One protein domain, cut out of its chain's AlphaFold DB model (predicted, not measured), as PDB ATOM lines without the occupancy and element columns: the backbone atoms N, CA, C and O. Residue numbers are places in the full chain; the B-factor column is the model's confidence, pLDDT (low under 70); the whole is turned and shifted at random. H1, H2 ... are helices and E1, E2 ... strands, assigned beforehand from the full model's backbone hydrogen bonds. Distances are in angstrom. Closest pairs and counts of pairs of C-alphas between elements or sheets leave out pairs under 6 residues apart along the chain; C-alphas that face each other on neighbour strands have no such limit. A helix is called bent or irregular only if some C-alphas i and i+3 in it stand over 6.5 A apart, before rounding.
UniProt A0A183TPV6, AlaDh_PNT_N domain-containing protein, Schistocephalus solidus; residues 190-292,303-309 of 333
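AT A GLANCE: This is residues 190 to 292 and 303 to 309 of the 333 residues of the protein "AlaDh_PNT_N domain-containing protein" of Schistocephalus solidus (UniProt A0A183TPV6). A small sheet of three parallel strands has a helix over each face, H4 on one and H5 on the other, and the longer helices H1 and H3, with short H2 between them, are gathered beyond the H4 side. H5 sits alone, away from the other helices. The printed part has 110 residues with five named helices and three named strands, in the order H1 H2 H3 E1 H4 E2 H5 E3; the sheet runs E1 E3 E2 and the class is mostly helix. The whole is compact, with a radius of gyration of the C-alphas of 13.8 A, and spans 42 by 34 by 22 A.

HOW THE PARTS SIT: H1, residues 190 to 209, touches H2, residues 215 to 218, with its residues 200 to 208 alone; the closest C-alphas are those of Gly 204 and Met 217, 4.3 A apart. H2 touches H3, residues 228 to 243, closest at the C-alphas of Pro 215 and Ala 238, 4.7 A. H1 and H3 are close but not clearly touching, at a steep tilt of 41 degrees, the same way. E1, residues 254 to 258, and E2, residues 277 to 279, are the edge strands beside the inner strand E3, residues 304 to 308. N 256 and O 305 are 2.8 A apart, and N 278 and O 304 are 3.0 A apart, within hydrogen-bond range. H4, residues 263 to 272, is on the sheet over E1, with a height over the sheet of 10.3 A. E1, H4 and E2 form a split strand-helix-strand unit, two parallel strands with E3 between them, and its crossover is right-handed. H1 touches H4 with residues 190 to 197 alone, closest at the C-alphas of Gly 192 and Val 264, 4.0 A, at a steep tilt of 47 degrees. H3 only grazes the sheet, with residues 239 to 243. H5, residues 282 to 291, is on the opposite face from H4, over E1 and E3, at a height over the sheet of 10.8 A. Every O i to N i+4 pair is within hydrogen-bond range in H1, H3 and H4, and 4 of 6 are in H5; H2 is too short for such a pair.

IN THESE COORDINATES: H1 begins at C-alpha 190, (-81.743, -1.041, 34.688), and is 28.6 A long; H3 is 22.4 A. H5, 15.1 A, is irregular, but only just: C-alphas 283 and 286 are 6.9 A apart. E1 and E3 are each 13.4 A long; E3 ends at C-alpha 308, (-87.643, -13.220, 20.342).

THE WHOLE: The C-alphas farthest apart, of Ser 226 and Met 290, are 42.0 A apart. Residues 293 to 302 are not printed, and C-alphas 292 and 303 are 9.2 A apart across the cut. Of the links that are printed whole, none is long. The mean pLDDT of the printed part is 82.4; 12 residues are under 70, among them 287 to 292.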
ATOM      1  N   PHE A 190     -81.688  -0.628  33.281       80.69
ATOM      2  CA  PHE A 190     -81.743  -1.041  34.688       80.69
ATOM      3  C   PHE A 190     -83.119  -1.534  35.145       80.69
ATOM      4  O   PHE A 190     -83.187  -2.501  35.897       80.69
ATOM      5  N   ALA A 191     -84.211  -0.961  34.628       83.06
ATOM      6  CA  ALA A 191     -85.552  -1.482  34.899       83.06
ATOM      7  C   ALA A 191     -85.725  -2.895  34.321       83.06
ATOM      8  O   ALA A 191     -86.342  -3.757  34.936       83.06
ATOM      9  N   GLY A 192     -85.110  -3.154  33.163       82.81
ATOM     10  CA  GLY A 192     -85.033  -4.488  32.576       82.81
ATOM     11  C   GLY A 192     -84.198  -5.460  33.403       82.81
ATOM     12  O   GLY A 192     -84.560  -6.627  33.519       82.81
ATOM     13  N   TYR A 193     -83.092  -4.986  33.986       85.81
ATOM     14  CA  TYR A 193     -82.262  -5.803  34.870       85.81
ATOM     15  C   TYR A 193     -83.036  -6.242  36.110       85.81
ATOM     16  O   TYR A 193     -83.122  -7.440  36.369       85.81
ATOM     17  N   SER A 194     -83.640  -5.280  36.814       86.00
ATOM     18  CA  SER A 194     -84.469  -5.543  37.993       86.00
ATOM     19  C   SER A 194     -85.627  -6.471  37.645       86.00
ATOM     20  O   SER A 194     -85.761  -7.522  38.256       86.00
ATOM     21  N   GLY A 195     -86.389  -6.149  36.594       85.69
ATOM     22  CA  GLY A 195     -87.570  -6.924  36.216       85.69
ATOM     23  C   GLY A 195     -87.263  -8.374  35.835       85.69
ATOM     24  O   GLY A 195     -88.035  -9.265  36.171       85.69
ATOM     25  N   MET A 196     -86.133  -8.650  35.175       90.88
ATOM     26  CA  MET A 196     -85.738 -10.038  34.905       90.88
ATOM     27  C   MET A 196     -85.352 -10.777  36.190       90.88
ATOM     28  O   MET A 196     -85.758 -11.919  36.370       90.88
ATOM     29  N   ILE A 197     -84.605 -10.144  37.097       87.94
ATOM     30  CA  ILE A 197     -84.239 -10.750  38.387       87.94
ATOM     31  C   ILE A 197     -85.495 -11.024  39.232       87.94
ATOM     32  O   ILE A 197     -85.608 -12.109  39.796       87.94
ATOM     33  N   ASP A 198     -86.466 -10.105  39.246       84.94
ATOM     34  CA  ASP A 198     -87.768 -10.292  39.901       84.94
ATOM     35  C   ASP A 198     -88.524 -11.504  39.342       84.94
ATOM     36  O   ASP A 198     -89.048 -12.317  40.105       84.94
ATOM     37  N   ILE A 199     -88.546 -11.672  38.013       84.38
ATOM     38  CA  ILE A 199     -89.165 -12.838  37.366       84.38
ATOM     39  C   ILE A 199     -88.468 -14.134  37.795       84.38
ATOM     40  O   ILE A 199     -89.149 -15.108  38.112       84.38
ATOM     41  N   LEU A 200     -87.132 -14.164  37.821       89.06
ATOM     42  CA  LEU A 200     -86.374 -15.352  38.230       89.06
ATOM     43  C   LEU A 200     -86.614 -15.696  39.706       89.06
ATOM     44  O   LEU A 200     -86.856 -16.858  40.024       89.06
ATOM     45  N   HIS A 201     -86.621 -14.695  40.588       84.88
ATOM     46  CA  HIS A 201     -86.957 -14.872  42.000       84.88
ATOM     47  C   HIS A 201     -88.382 -15.419  42.175       84.88
ATOM     48  O   HIS A 201     -88.593 -16.429  42.848       84.88
ATOM     49  N   GLY A 202     -89.366 -14.790  41.522       78.94
ATOM     50  CA  GLY A 202     -90.767 -15.208  41.576       78.94
ATOM     51  C   GLY A 202     -90.987 -16.615  41.019       78.94
ATOM     52  O   GLY A 202     -91.766 -17.387  41.576       78.94
ATOM     53  N   LEU A 203     -90.255 -16.988  39.967       84.56
ATOM     54  CA  LEU A 203     -90.252 -18.346  39.434       84.56
ATOM     55  C   LEU A 203     -89.701 -19.351  40.456       84.56
ATOM     56  O   LEU A 203     -90.307 -20.403  40.645       84.56
ATOM     57  N   GLY A 204     -88.610 -19.017  41.153       85.44
ATOM     58  CA  GLY A 204     -88.072 -19.834  42.241       85.44
ATOM     59  C   GLY A 204     -89.100 -20.081  43.347       85.44
ATOM     60  O   GLY A 204     -89.339 -21.229  43.712       85.44
ATOM     61  N   GLN A 205     -89.779 -19.025  43.805       81.69
ATOM     62  CA  GLN A 205     -90.846 -19.124  44.812       81.69
ATOM     63  C   GLN A 205     -92.039 -19.954  44.321       81.69
ATOM     64  O   GLN A 205     -92.571 -20.791  45.050       81.69
ATOM     65  N   ARG A 206     -92.454 -19.760  43.064       79.81
ATOM     66  CA  ARG A 206     -93.563 -20.514  42.470       79.81
ATOM     67  C   ARG A 206     -93.249 -22.003  42.378       79.81
ATOM     68  O   ARG A 206     -94.114 -22.811  42.696       79.81
ATOM     69  N   LEU A 207     -92.046 -22.362  41.935       82.69
ATOM     70  CA  LEU A 207     -91.630 -23.758  41.809       82.69
ATOM     71  C   LEU A 207     -91.447 -24.409  43.185       82.69
ATOM     72  O   LEU A 207     -91.898 -25.535  43.370       82.69
ATOM     73  N   LEU A 208     -90.923 -23.675  44.173       85.50
ATOM     74  CA  LEU A 208     -90.874 -24.136  45.561       85.50
ATOM     75  C   LEU A 208     -92.271 -24.450  46.106       85.50
ATOM     76  O   LEU A 208     -92.483 -25.515  46.679       85.50
ATOM     77  N   ALA A 209     -93.246 -23.568  45.869       79.56
ATOM     78  CA  ALA A 209     -94.634 -23.788  46.276       79.56
ATOM     79  C   ALA A 209     -95.284 -25.008  45.591       79.56
ATOM     80  O   ALA A 209     -96.240 -25.570  46.119       79.56
ATOM     81  N   LEU A 210     -94.773 -25.426  44.429       83.25
ATOM     82  CA  LEU A 210     -95.177 -26.653  43.732       83.25
ATOM     83  C   LEU A 210     -94.389 -27.894  44.196       83.25
ATOM     84  O   LEU A 210     -94.571 -28.971  43.636       83.25
ATOM     85  N   GLY A 211     -93.528 -27.762  45.210       86.38
ATOM     86  CA  GLY A 211     -92.721 -28.855  45.762       86.38
ATOM     87  C   GLY A 211     -91.400 -29.096  45.026       86.38
ATOM     88  O   GLY A 211     -90.809 -30.165  45.165       86.38
ATOM     89  N   HIS A 212     -90.928 -28.134  44.230       85.75
ATOM     90  CA  HIS A 212     -89.713 -28.268  43.432       85.75
ATOM     91  C   HIS A 212     -88.574 -27.384  43.938       85.75
ATOM     92  O   HIS A 212     -88.639 -26.155  43.894       85.75
ATOM     93  N   THR A 213     -87.468 -28.022  44.312       87.81
ATOM     94  CA  THR A 213     -86.185 -27.356  44.555       87.81
ATOM     95  C   THR A 213     -85.545 -27.011  43.214       87.81
ATOM     96  O   THR A 213     -85.274 -27.905  42.416       87.81
ATOM     97  N   THR A 214     -85.298 -25.725  42.954       90.12
ATOM     98  CA  THR A 214     -84.644 -25.271  41.715       90.12
ATOM     99  C   THR A 214     -83.551 -24.239  41.993       90.12
ATOM    100  O   THR A 214     -83.633 -23.520  42.993       90.12
ATOM    101  N   PRO A 215     -82.555 -24.083  41.098       91.75
ATOM    102  CA  PRO A 215     -81.510 -23.067  41.242       91.75
ATOM    103  C   PRO A 215     -82.036 -21.626  41.347       91.75
ATOM    104  O   PRO A 215     -81.363 -20.768  41.913       91.75
ATOM    105  N   PHE A 216     -83.249 -21.353  40.852       90.88
ATOM    106  CA  PHE A 216     -83.885 -20.035  40.942       90.88
ATOM    107  C   PHE A 216     -84.202 -19.600  42.376       90.88
ATOM    108  O   PHE A 216     -84.287 -18.402  42.631       90.88
ATOM    109  N   MET A 217     -84.325 -20.534  43.326       90.25
ATOM    110  CA  MET A 217     -84.565 -20.201  44.739       90.25
ATOM    111  C   MET A 217     -83.417 -19.400  45.366       90.25
ATOM    112  O   MET A 217     -83.632 -18.671  46.330       90.25
ATOM    113  N   ASN A 218     -82.213 -19.501  44.795       91.25
ATOM    114  CA  ASN A 218     -81.028 -18.782  45.260       91.25
ATOM    115  C   ASN A 218     -80.927 -17.357  44.685       91.25
ATOM    116  O   ASN A 218     -80.016 -16.607  45.037       91.25
ATOM    117  N   VAL A 219     -81.845 -16.968  43.794       91.12
ATOM    118  CA  VAL A 219     -81.941 -15.599  43.281       91.12
ATOM    119  C   VAL A 219     -82.811 -14.797  44.246       91.12
ATOM    120  O   VAL A 219     -83.994 -15.086  44.409       91.12
ATOM    121  N   ALA A 220     -82.231 -13.798  44.904       88.88
ATOM    122  CA  ALA A 220     -82.936 -12.876  45.786       88.88
ATOM    123  C   ALA A 220     -83.625 -11.761  44.986       88.88
ATOM    124  O   ALA A 220     -83.343 -11.550  43.804       88.88
ATOM    125  N   MET A 221     -84.508 -11.008  45.645       86.31
ATOM    126  CA  MET A 221     -85.082  -9.806  45.042       86.31
ATOM    127  C   MET A 221     -83.986  -8.769  44.709       86.31
ATOM    128  O   MET A 221     -83.007  -8.658  45.450       86.31
ATOM    129  N   PRO A 222     -84.142  -7.961  43.642       77.31
ATOM    130  CA  PRO A 222     -83.123  -7.032  43.147       77.31
ATOM    131  C   PRO A 222     -82.583  -6.057  44.197       77.31
ATOM    132  O   PRO A 222     -81.389  -5.772  44.209       77.31
ATOM    133  N   HIS A 223     -83.445  -5.564  45.092       84.88
ATOM    134  CA  HIS A 223     -83.077  -4.603  46.140       84.88
ATOM    135  C   HIS A 223     -82.211  -5.203  47.256       84.88
ATOM    136  O   HIS A 223     -81.638  -4.455  48.042       84.88
ATOM    137  N   ASN A 224     -82.077  -6.533  47.311       85.00
ATOM    138  CA  ASN A 224     -81.180  -7.205  48.249       85.00
ATOM    139  C   ASN A 224     -79.727  -7.241  47.746       85.00
ATOM    140  O   ASN A 224     -78.837  -7.660  48.484       85.00
ATOM    141  N   TYR A 225     -79.462  -6.808  46.508       85.69
ATOM    142  CA  TYR A 225     -78.111  -6.713  45.969       85.69
ATOM    143  C   TYR A 225     -77.588  -5.281  46.054       85.69
ATOM    144  O   TYR A 225     -78.141  -4.361  45.458       85.69
ATOM    145  N   SER A 226     -76.449  -5.100  46.723       81.31
ATOM    146  CA  SER A 226     -75.797  -3.791  46.853       81.31
ATOM    147  C   SER A 226     -75.155  -3.298  45.551       81.31
ATOM    148  O   SER A 226     -74.816  -2.123  45.432       81.31
ATOM    149  N   SER A 227     -74.964  -4.179  44.561       86.06
ATOM    150  CA  SER A 227     -74.443  -3.805  43.246       86.06
ATOM    151  C   SER A 227     -74.992  -4.683  42.123       86.06
ATOM    152  O   SER A 227     -75.325  -5.856  42.312       86.06
ATOM    153  N   MET A 228     -74.986  -4.134  40.905       83.12
ATOM    154  CA  MET A 228     -75.313  -4.895  39.695       83.12
ATOM    155  C   MET A 228     -74.371  -6.082  39.463       83.12
ATOM    156  O   MET A 228     -74.786  -7.071  38.864       83.12
ATOM    157  N   GLY A 229     -73.118  -5.998  39.920       87.19
ATOM    158  CA  GLY A 229     -72.166  -7.107  39.840       87.19
ATOM    159  C   GLY A 229     -72.645  -8.313  40.646       87.19
ATOM    160  O   GLY A 229     -72.750  -9.407  40.096       87.19
ATOM    161  N   MET A 230     -73.039  -8.088  41.904       89.12
ATOM    162  CA  MET A 230     -73.568  -9.135  42.788       89.12
ATOM    163  C   MET A 230     -74.855  -9.752  42.243       89.12
ATOM    164  O   MET A 230     -74.995 -10.972  42.214       89.12
ATOM    165  N   ALA A 231     -75.767  -8.913  41.752       88.50
ATOM    166  CA  ALA A 231     -77.020  -9.371  41.167       88.50
ATOM    167  C   ALA A 231     -76.788 -10.281  39.947       88.50
ATOM    168  O   ALA A 231     -77.398 -11.341  39.818       88.50
ATOM    169  N   ARG A 232     -75.862  -9.899  39.055       92.94
ATOM    170  CA  ARG A 232     -75.487 -10.722  37.895       92.94
ATOM    171  C   ARG A 232     -74.821 -12.023  38.317       92.94
ATOM    172  O   ARG A 232     -75.082 -13.044  37.692       92.94
ATOM    173  N   GLU A 233     -73.976 -11.989  39.341       94.31
ATOM    174  CA  GLU A 233     -73.297 -13.186  39.830       94.31
ATOM    175  C   GLU A 233     -74.285 -14.193  40.418       94.31
ATOM    176  O   GLU A 233     -74.229 -15.366  40.071       94.31
ATOM    177  N   ALA A 234     -75.281 -13.740  41.180       93.88
ATOM    178  CA  ALA A 234     -76.342 -14.617  41.672       93.88
ATOM    179  C   ALA A 234     -77.114 -15.308  40.530       93.88
ATOM    180  O   ALA A 234     -77.381 -16.508  40.591       93.88
ATOM    181  N   VAL A 235     -77.412 -14.579  39.448       95.06
ATOM    182  CA  VAL A 235     -78.045 -15.162  38.253       95.06
ATOM    183  C   VAL A 235     -77.115 -16.162  37.558       95.06
ATOM    184  O   VAL A 235     -77.581 -17.218  37.136       95.06
ATOM    185  N   LYS A 236     -75.806 -15.890  37.466       95.00
ATOM    186  CA  LYS A 236     -74.842 -16.866  36.927       95.00
ATOM    187  C   LYS A 236     -74.765 -18.126  37.781       95.00
ATOM    188  O   LYS A 236     -74.751 -19.214  37.219       95.00
ATOM    189  N   MET A 237     -74.768 -18.000  39.107       94.44
ATOM    190  CA  MET A 237     -74.766 -19.144  40.025       94.44
ATOM    191  C   MET A 237     -76.008 -20.017  39.836       94.44
ATOM    192  O   MET A 237     -75.891 -21.239  39.748       94.44
ATOM    193  N   ALA A 238     -77.183 -19.403  39.659       92.75
ATOM    194  CA  ALA A 238     -78.383 -20.133  39.258       92.75
ATOM    195  C   ALA A 238     -78.203 -20.810  37.884       92.75
ATOM    196  O   ALA A 238     -78.555 -21.976  37.714       92.75
ATOM    197  N   GLY A 239     -77.593 -20.115  36.919       90.44
ATOM    198  CA  GLY A 239     -77.250 -20.660  35.604       90.44
ATOM    199  C   GLY A 239     -76.319 -21.876  35.658       90.44
ATOM    200  O   GLY A 239     -76.566 -22.852  34.950       90.44
ATOM    201  N   TYR A 240     -75.302 -21.864  36.524       91.25
ATOM    202  CA  TYR A 240     -74.424 -23.013  36.754       91.25
ATOM    203  C   TYR A 240     -75.193 -24.204  37.327       91.25
ATOM    204  O   TYR A 240     -75.029 -25.315  36.830       91.25
ATOM    205  N   GLY A 241     -76.089 -23.977  38.293       88.44
ATOM    206  CA  GLY A 241     -76.960 -25.033  38.818       88.44
ATOM    207  C   GLY A 241     -77.824 -25.676  37.728       88.44
ATOM    208  O   GLY A 241     -77.919 -26.900  37.647       88.44
ATOM    209  N   ILE A 242     -78.387 -24.868  36.823       87.81
ATOM    210  CA  ILE A 242     -79.161 -25.373  35.676       87.81
ATOM    211  C   ILE A 242     -78.269 -26.198  34.739       87.81
ATOM    212  O   ILE A 242     -78.662 -27.286  34.325       87.81
ATOM    213  N   ALA A 243     -77.057 -25.722  34.435       84.75
ATOM    214  CA  ALA A 243     -76.109 -26.437  33.578       84.75
ATOM    215  C   ALA A 243     -75.625 -27.767  34.188       84.75
ATOM    216  O   ALA A 243     -75.315 -28.700  33.451       84.75
ATOM    217  N   MET A 244     -75.603 -27.872  35.520       85.44
ATOM    218  CA  MET A 244     -75.288 -29.095  36.266       85.44
ATOM    219  C   MET A 244     -76.503 -30.022  36.461       85.44
ATOM    220  O   MET A 244     -76.463 -30.906  37.312       85.44
ATOM    221  N   ASN A 245     -77.585 -29.834  35.696       83.38
ATOM    222  CA  ASN A 245     -78.816 -30.629  35.774       83.38
ATOM    223  C   ASN A 245     -79.481 -30.628  37.166       83.38
ATOM    224  O   ASN A 245     -80.139 -31.592  37.542       83.38
ATOM    225  N   GLN A 246     -79.374 -29.532  37.927       85.94
ATOM    226  CA  GLN A 246     -80.084 -29.373  39.210       85.94
ATOM    227  C   GLN A 246     -81.558 -28.959  39.035       85.94
ATOM    228  O   GLN A 246     -82.216 -28.551  39.990       85.94
ATOM    229  N   MET A 247     -82.083 -29.026  37.808       85.12
ATOM    230  CA  MET A 247     -83.501 -28.832  37.520       85.12
ATOM    231  C   MET A 247     -84.240 -30.175  37.637       85.12
ATOM    232  O   MET A 247     -83.816 -31.143  37.006       85.12
ATOM    233  N   PRO A 248     -85.355 -30.254  38.382       81.75
ATOM    234  CA  PRO A 248     -86.156 -31.472  38.488       81.75
ATOM    235  C   PRO A 248     -86.661 -31.971  37.131       81.75
ATOM    236  O   PRO A 248     -87.193 -31.191  36.345       81.75
ATOM    237  N   SER A 249     -86.599 -33.282  36.891       78.75
ATOM    238  CA  SER A 249     -87.099 -33.902  35.650       78.75
ATOM    239  C   SER A 249     -88.615 -33.806  35.464       78.75
ATOM    240  O   SER A 249     -89.108 -33.973  34.354       78.75
ATOM    241  N   SER A 250     -89.357 -33.526  36.538       78.56
ATOM    242  CA  SER A 250     -90.794 -33.230  36.488       78.56
ATOM    243  C   SER A 250     -91.099 -31.870  35.855       78.56
ATOM    244  O   SER A 250     -92.234 -31.623  35.453       78.56
ATOM    245  N   ILE A 251     -90.106 -30.979  35.777       75.81
ATOM    246  CA  ILE A 251     -90.227 -29.672  35.142       75.81
ATOM    247  C   ILE A 251     -89.682 -29.798  33.721       75.81
ATOM    248  O   ILE A 251     -88.481 -29.954  33.509       75.81
ATOM    249  N   GLY A 252     -90.586 -29.724  32.745       73.56
ATOM    250  CA  GLY A 252     -90.226 -29.629  31.333       73.56
ATOM    251  C   GLY A 252     -89.513 -28.310  30.987       73.56
ATOM    252  O   GLY A 252     -89.287 -27.460  31.852       73.56
ATOM    253  N   PRO A 253     -89.164 -28.093  29.711       76.75
ATOM    254  CA  PRO A 253     -88.449 -26.891  29.297       76.75
ATOM    255  C   PRO A 253     -89.245 -25.614  29.604       76.75
ATOM    256  O   PRO A 253     -90.443 -25.519  29.330       76.75
ATOM    257  N   LEU A 254     -88.564 -24.603  30.146       82.25
ATOM    258  CA  LEU A 254     -89.171 -23.315  30.488       82.25
ATOM    259  C   LEU A 254     -88.993 -22.320  29.344       82.25
ATOM    260  O   LEU A 254     -87.870 -22.076  28.902       82.25
ATOM    261  N   ILE A 255     -90.092 -21.718  28.892       81.56
ATOM    262  CA  ILE A 255     -90.102 -20.801  27.749       81.56
ATOM    263  C   ILE A 255     -90.206 -19.354  28.230       81.56
ATOM    264  O   ILE A 255     -91.169 -18.967  28.889       81.56
ATOM    265  N   PHE A 256     -89.236 -18.538  27.829       83.19
ATOM    266  CA  PHE A 256     -89.205 -17.099  28.050       83.19
ATOM    267  C   PHE A 256     -89.453 -16.370  26.731       83.19
ATOM    268  O   PHE A 256     -88.798 -16.639  25.722       83.19
ATOM    269  N   VAL A 257     -90.387 -15.420  26.741       82.75
ATOM    270  CA  VAL A 257     -90.780 -14.663  25.548       82.75
ATOM    271  C   VAL A 257     -90.472 -13.185  25.752       82.75
ATOM    272  O   VAL A 257     -90.995 -12.558  26.669       82.75
ATOM    273  N   PHE A 258     -89.660 -12.610  24.865       81.50
ATOM    274  CA  PHE A 258     -89.401 -11.171  24.836       81.50
ATOM    275  C   PHE A 258     -90.100 -10.550  23.628       81.50
ATOM    276  O   PHE A 258     -89.728 -10.805  22.482       81.50
ATOM    277  N   THR A 259     -91.107  -9.721  23.894       79.50
ATOM    278  CA  THR A 259     -91.953  -9.099  22.862       79.50
ATOM    279  C   THR A 259     -91.548  -7.666  22.521       79.50
ATOM    280  O   THR A 259     -91.932  -7.158  21.477       79.50
ATOM    281  N   GLY A 260     -90.775  -6.989  23.377       75.31
ATOM    282  CA  GLY A 260     -90.354  -5.599  23.163       75.31
ATOM    283  C   GLY A 260     -88.941  -5.460  22.588       75.31
ATOM    284  O   GLY A 260     -88.071  -6.290  22.846       75.31
ATOM    285  N   LEU A 261     -88.668  -4.353  21.888       79.25
ATOM    286  CA  LEU A 261     -87.317  -3.975  21.418       79.25
ATOM    287  C   LEU A 261     -86.679  -2.820  22.223       79.25
ATOM    288  O   LEU A 261     -85.513  -2.482  22.014       79.25
ATOM    289  N   GLY A 262     -87.432  -2.219  23.150       80.00
ATOM    290  CA  GLY A 262     -86.995  -1.066  23.943       80.00
ATOM    291  C   GLY A 262     -85.926  -1.380  24.999       80.00
ATOM    292  O   GLY A 262     -85.591  -2.539  25.253       80.00
ATOM    293  N   ASN A 263     -85.424  -0.329  25.657       80.31
ATOM    294  CA  ASN A 263     -84.332  -0.401  26.639       80.31
ATOM    295  C   ASN A 263     -84.588  -1.401  27.775       80.31
ATOM    296  O   ASN A 263     -83.682  -2.142  28.146       80.31
ATOM    297  N   VAL A 264     -85.821  -1.475  28.280       81.88
ATOM    298  CA  VAL A 264     -86.211  -2.443  29.319       81.88
ATOM    299  C   VAL A 264     -86.061  -3.880  28.816       81.88
ATOM    300  O   VAL A 264     -85.420  -4.697  29.468       81.88
ATOM    301  N   SER A 265     -86.567  -4.188  27.619       84.19
ATOM    302  CA  SER A 265     -86.437  -5.529  27.032       84.19
ATOM    303  C   SER A 265     -84.974  -5.890  26.763       84.19
ATOM    304  O   SER A 265     -84.531  -6.991  27.086       84.19
ATOM    305  N   GLN A 266     -84.175  -4.948  26.249       85.81
ATOM    306  CA  GLN A 266     -82.731  -5.151  26.083       85.81
ATOM    307  C   GLN A 266     -82.031  -5.418  27.422       85.81
ATOM    308  O   GLN A 266     -81.145  -6.269  27.489       85.81
ATOM    309  N   GLY A 267     -82.444  -4.717  28.481       87.38
ATOM    310  CA  GLY A 267     -81.972  -4.943  29.840       87.38
ATOM    311  C   GLY A 267     -82.290  -6.354  30.329       87.38
ATOM    312  O   GLY A 267     -81.385  -7.106  30.688       87.38
ATOM    313  N   ALA A 268     -83.557  -6.756  30.242       88.19
ATOM    314  CA  ALA A 268     -84.012  -8.078  30.656       88.19
ATOM    315  C   ALA A 268     -83.289  -9.206  29.898       88.19
ATOM    316  O   ALA A 268     -82.793 -10.154  30.506       88.19
ATOM    317  N   ARG A 269     -83.115  -9.054  28.578       87.94
ATOM    318  CA  ARG A 269     -82.345  -9.990  27.739       87.94
ATOM    319  C   ARG A 269     -80.881 -10.090  28.162       87.94
ATOM    320  O   ARG A 269     -80.292 -11.160  28.052       87.94
ATOM    321  N   ALA A 270     -80.273  -9.001  28.624       89.94
ATOM    322  CA  ALA A 270     -78.879  -9.017  29.059       89.94
ATOM    323  C   ALA A 270     -78.670  -9.799  30.365       89.94
ATOM    324  O   ALA A 270     -77.621 -10.419  30.510       89.94
ATOM    325  N   ILE A 271     -79.648  -9.793  31.281       91.69
ATOM    326  CA  ILE A 271     -79.630 -10.674  32.461       91.69
ATOM    327  C   ILE A 271     -79.924 -12.115  32.051       91.69
ATOM    328  O   ILE A 271     -79.186 -13.014  32.433       91.69
ATOM    329  N   PHE A 272     -80.944 -12.339  31.222       90.31
ATOM    330  CA  PHE A 272     -81.328 -13.688  30.799       90.31
ATOM    331  C   PHE A 272     -80.203 -14.434  30.068       90.31
ATOM    332  O   PHE A 272     -80.030 -15.634  30.252       90.31
ATOM    333  N   ARG A 273     -79.376 -13.718  29.295       90.81
ATOM    334  CA  ARG A 273     -78.196 -14.283  28.621       90.81
ATOM    335  C   ARG A 273     -77.155 -14.897  29.560       90.81
ATOM    336  O   ARG A 273     -76.291 -15.617  29.074       90.81
ATOM    337  N   LEU A 274     -77.213 -14.606  30.860       91.06
ATOM    338  CA  LEU A 274     -76.345 -15.219  31.868       91.06
ATOM    339  C   LEU A 274     -76.748 -16.663  32.200       91.06
ATOM    340  O   LEU A 274     -75.976 -17.370  32.837       91.06
ATOM    341  N   LEU A 275     -77.940 -17.093  31.784       90.94
ATOM    342  CA  LEU A 275     -78.443 -18.444  31.991       90.94
ATOM    343  C   LEU A 275     -78.189 -19.319  30.751       90.94
ATOM    344  O   LEU A 275     -78.194 -18.806  29.626       90.94
ATOM    345  N   PRO A 276     -78.023 -20.645  30.913       87.94
ATOM    346  CA  PRO A 276     -77.937 -21.567  29.787       87.94
ATOM    347  C   PRO A 276     -79.293 -21.636  29.072       87.94
ATOM    348  O   PRO A 276     -80.269 -22.170  29.601       87.94
ATOM    349  N   HIS A 277     -79.362 -21.081  27.863       86.12
ATOM    350  CA  HIS A 277     -80.595 -21.003  27.084       86.12
ATOM    351  C   HIS A 277     -80.364 -21.322  25.609       86.12
ATOM    352  O   HIS A 277     -79.254 -21.190  25.092       86.12
ATOM    353  N   LYS A 278     -81.441 -21.701  24.916       82.56
ATOM    354  CA  LYS A 278     -81.461 -21.839  23.460       82.56
ATOM    355  C   LYS A 278     -82.540 -20.952  22.850       82.56
ATOM    356  O   LYS A 278     -83.658 -20.890  23.356       82.56
ATOM    357  N   PHE A 279     -82.199 -20.273  21.760       81.12
ATOM    358  CA  PHE A 279     -83.190 -19.583  20.944       81.12
ATOM    359  C   PHE A 279     -83.949 -20.597  20.096       81.12
ATOM    360  O   PHE A 279     -83.330 -21.452  19.464       81.12
ATOM    361  N   ILE A 280     -85.272 -20.483  20.102       79.69
ATOM    362  CA  ILE A 280     -86.172 -21.268  19.257       79.69
ATOM    363  C   ILE A 280     -87.039 -20.320  18.432       79.69
ATOM    364  O   ILE A 280     -87.266 -19.175  18.831       79.69
ATOM    365  N   LEU A 281     -87.516 -20.780  17.281       77.06
ATOM    366  CA  LEU A 281     -88.511 -20.072  16.480       77.06
ATOM    367  C   LEU A 281     -89.930 -20.437  16.946       77.06
ATOM    368  O   LEU A 281     -90.151 -21.547  17.430       77.06
ATOM    369  N   PRO A 282     -90.936 -19.556  16.766       75.81
ATOM    370  CA  PRO A 282     -92.320 -19.875  17.123       75.81
ATOM    371  C   PRO A 282     -92.847 -21.162  16.467       75.81
ATOM    372  O   PRO A 282     -93.611 -21.894  17.087       75.81
ATOM    373  N   ALA A 283     -92.402 -21.461  15.241       74.38
ATOM    374  CA  ALA A 283     -92.764 -22.683  14.520       74.38
ATOM    375  C   ALA A 283     -92.254 -23.965  15.211       74.38
ATOM    376  O   ALA A 283     -92.924 -24.991  15.173       74.38
ATOM    377  N   GLU A 284     -91.117 -23.889  15.907       70.94
ATOM    378  CA  GLU A 284     -90.478 -25.018  16.601       70.94
ATOM    379  C   GLU A 284     -91.110 -25.288  17.982       70.94
ATOM    380  O   GLU A 284     -90.781 -26.269  18.652       70.94
ATOM    381  N   MET A 285     -92.036 -24.432  18.435       69.62
ATOM    382  CA  MET A 285     -92.641 -24.522  19.767       69.62
ATOM    383  C   MET A 285     -93.454 -25.810  19.947       69.62
ATOM    384  O   MET A 285     -93.372 -26.442  20.999       69.62
ATOM    385  N   LYS A 286     -94.216 -26.218  18.921       70.25
ATOM    386  CA  LYS A 286     -95.075 -27.412  18.980       70.25
ATOM    387  C   LYS A 286     -94.243 -28.687  19.128       70.25
ATOM    388  O   LYS A 286     -94.564 -29.531  19.958       70.25
ATOM    389  N   GLU A 287     -93.154 -28.792  18.373       67.62
ATOM    390  CA  GLU A 287     -92.221 -29.920  18.460       67.62
ATOM    391  C   GLU A 287     -91.473 -29.925  19.794       67.62
ATOM    392  O   GLU A 287     -91.344 -30.968  20.429       67.62
ATOM    393  N   THR A 288     -91.053 -28.751  20.272       67.00
ATOM    394  CA  THR A 288     -90.325 -28.627  21.540       67.00
ATOM    395  C   THR A 288     -91.196 -28.971  22.754       67.00
ATOM    396  O   THR A 288     -90.708 -29.571  23.709       67.00
ATOM    397  N   ALA A 289     -92.492 -28.646  22.710       65.56
ATOM    398  CA  ALA A 289     -93.450 -29.019  23.749       65.56
ATOM    399  C   ALA A 289     -93.778 -30.525  23.748       65.56
ATOM    400  O   ALA A 289     -93.952 -31.104  24.816       65.56
ATOM    401  N   MET A 290     -93.839 -31.159  22.569       59.94
ATOM    402  CA  MET A 290     -94.199 -32.579  22.421       59.94
ATOM    403  C   MET A 290     -93.019 -33.537  22.638       59.94
ATOM    404  O   MET A 290     -93.191 -34.606  23.217       59.94
ATOM    405  N   HIS A 291     -91.816 -33.169  22.191       57.19
ATOM    406  CA  HIS A 291     -90.632 -34.041  22.198       57.19
ATOM    407  C   HIS A 291     -89.545 -33.607  23.183       57.19
ATOM    408  O   HIS A 291     -88.494 -34.248  23.252       57.19
ATOM    409  N   GLY A 292     -89.789 -32.560  23.980       52.53
ATOM    410  CA  GLY A 292     -88.843 -32.032  24.967       52.53
ATOM    411  C   GLY A 292     -88.328 -33.060  25.985       52.53
ATOM    412  O   GLY A 292     -87.261 -32.838  26.554       52.53
ATOM    413  N   LYS A 303     -83.520 -27.523  29.616       62.69
ATOM    414  CA  LYS A 303     -83.032 -26.242  29.069       62.69
ATOM    415  C   LYS A 303     -84.057 -25.116  29.164       62.69
ATOM    416  O   LYS A 303     -85.253 -25.317  28.960       62.69
ATOM    417  N   LEU A 304     -83.556 -23.905  29.404       66.50
ATOM    418  CA  LEU A 304     -84.331 -22.687  29.202       66.50
ATOM    419  C   LEU A 304     -84.413 -22.383  27.707       66.50
ATOM    420  O   LEU A 304     -83.426 -22.474  26.973       66.50
ATOM    421  N   LEU A 305     -85.592 -21.987  27.257       73.12
ATOM    422  CA  LEU A 305     -85.868 -21.654  25.870       73.12
ATOM    423  C   LEU A 305     -86.232 -20.181  25.767       73.12
ATOM    424  O   LEU A 305     -86.951 -19.646  26.608       73.12
ATOM    425  N   CYS A 306     -85.734 -19.524  24.727       69.94
ATOM    426  CA  CYS A 306     -85.972 -18.112  24.483       69.94
ATOM    427  C   CYS A 306     -86.628 -17.897  23.125       69.94
ATOM    428  O   CYS A 306     -86.103 -18.324  22.097       69.94
ATOM    429  N   LEU A 307     -87.714 -17.130  23.123       71.12
ATOM    430  CA  LEU A 307     -88.362 -16.608  21.928       71.12
ATOM    431  C   LEU A 307     -88.154 -15.097  21.849       71.12
ATOM    432  O   LEU A 307     -88.416 -14.360  22.805       71.12
ATOM    433  N   LEU A 308     -87.696 -14.636  20.688       65.56
ATOM    434  CA  LEU A 308     -87.643 -13.220  20.342       65.56
ATOM    435  C   LEU A 308     -88.718 -12.952  19.295       65.56
ATOM    436  O   LEU A 308     -88.595 -13.412  18.164       65.56
ATOM    437  N   PHE A 309     -89.750 -12.193  19.654       61.25
ATOM    438  CA  PHE A 309     -90.680 -11.676  18.657       61.25
ATOM    439  C   PHE A 309     -90.153 -10.332  18.148       61.25
ATOM    440  O   PHE A 309     -89.999  -9.403  18.949       61.25
TER     441      PHE A 309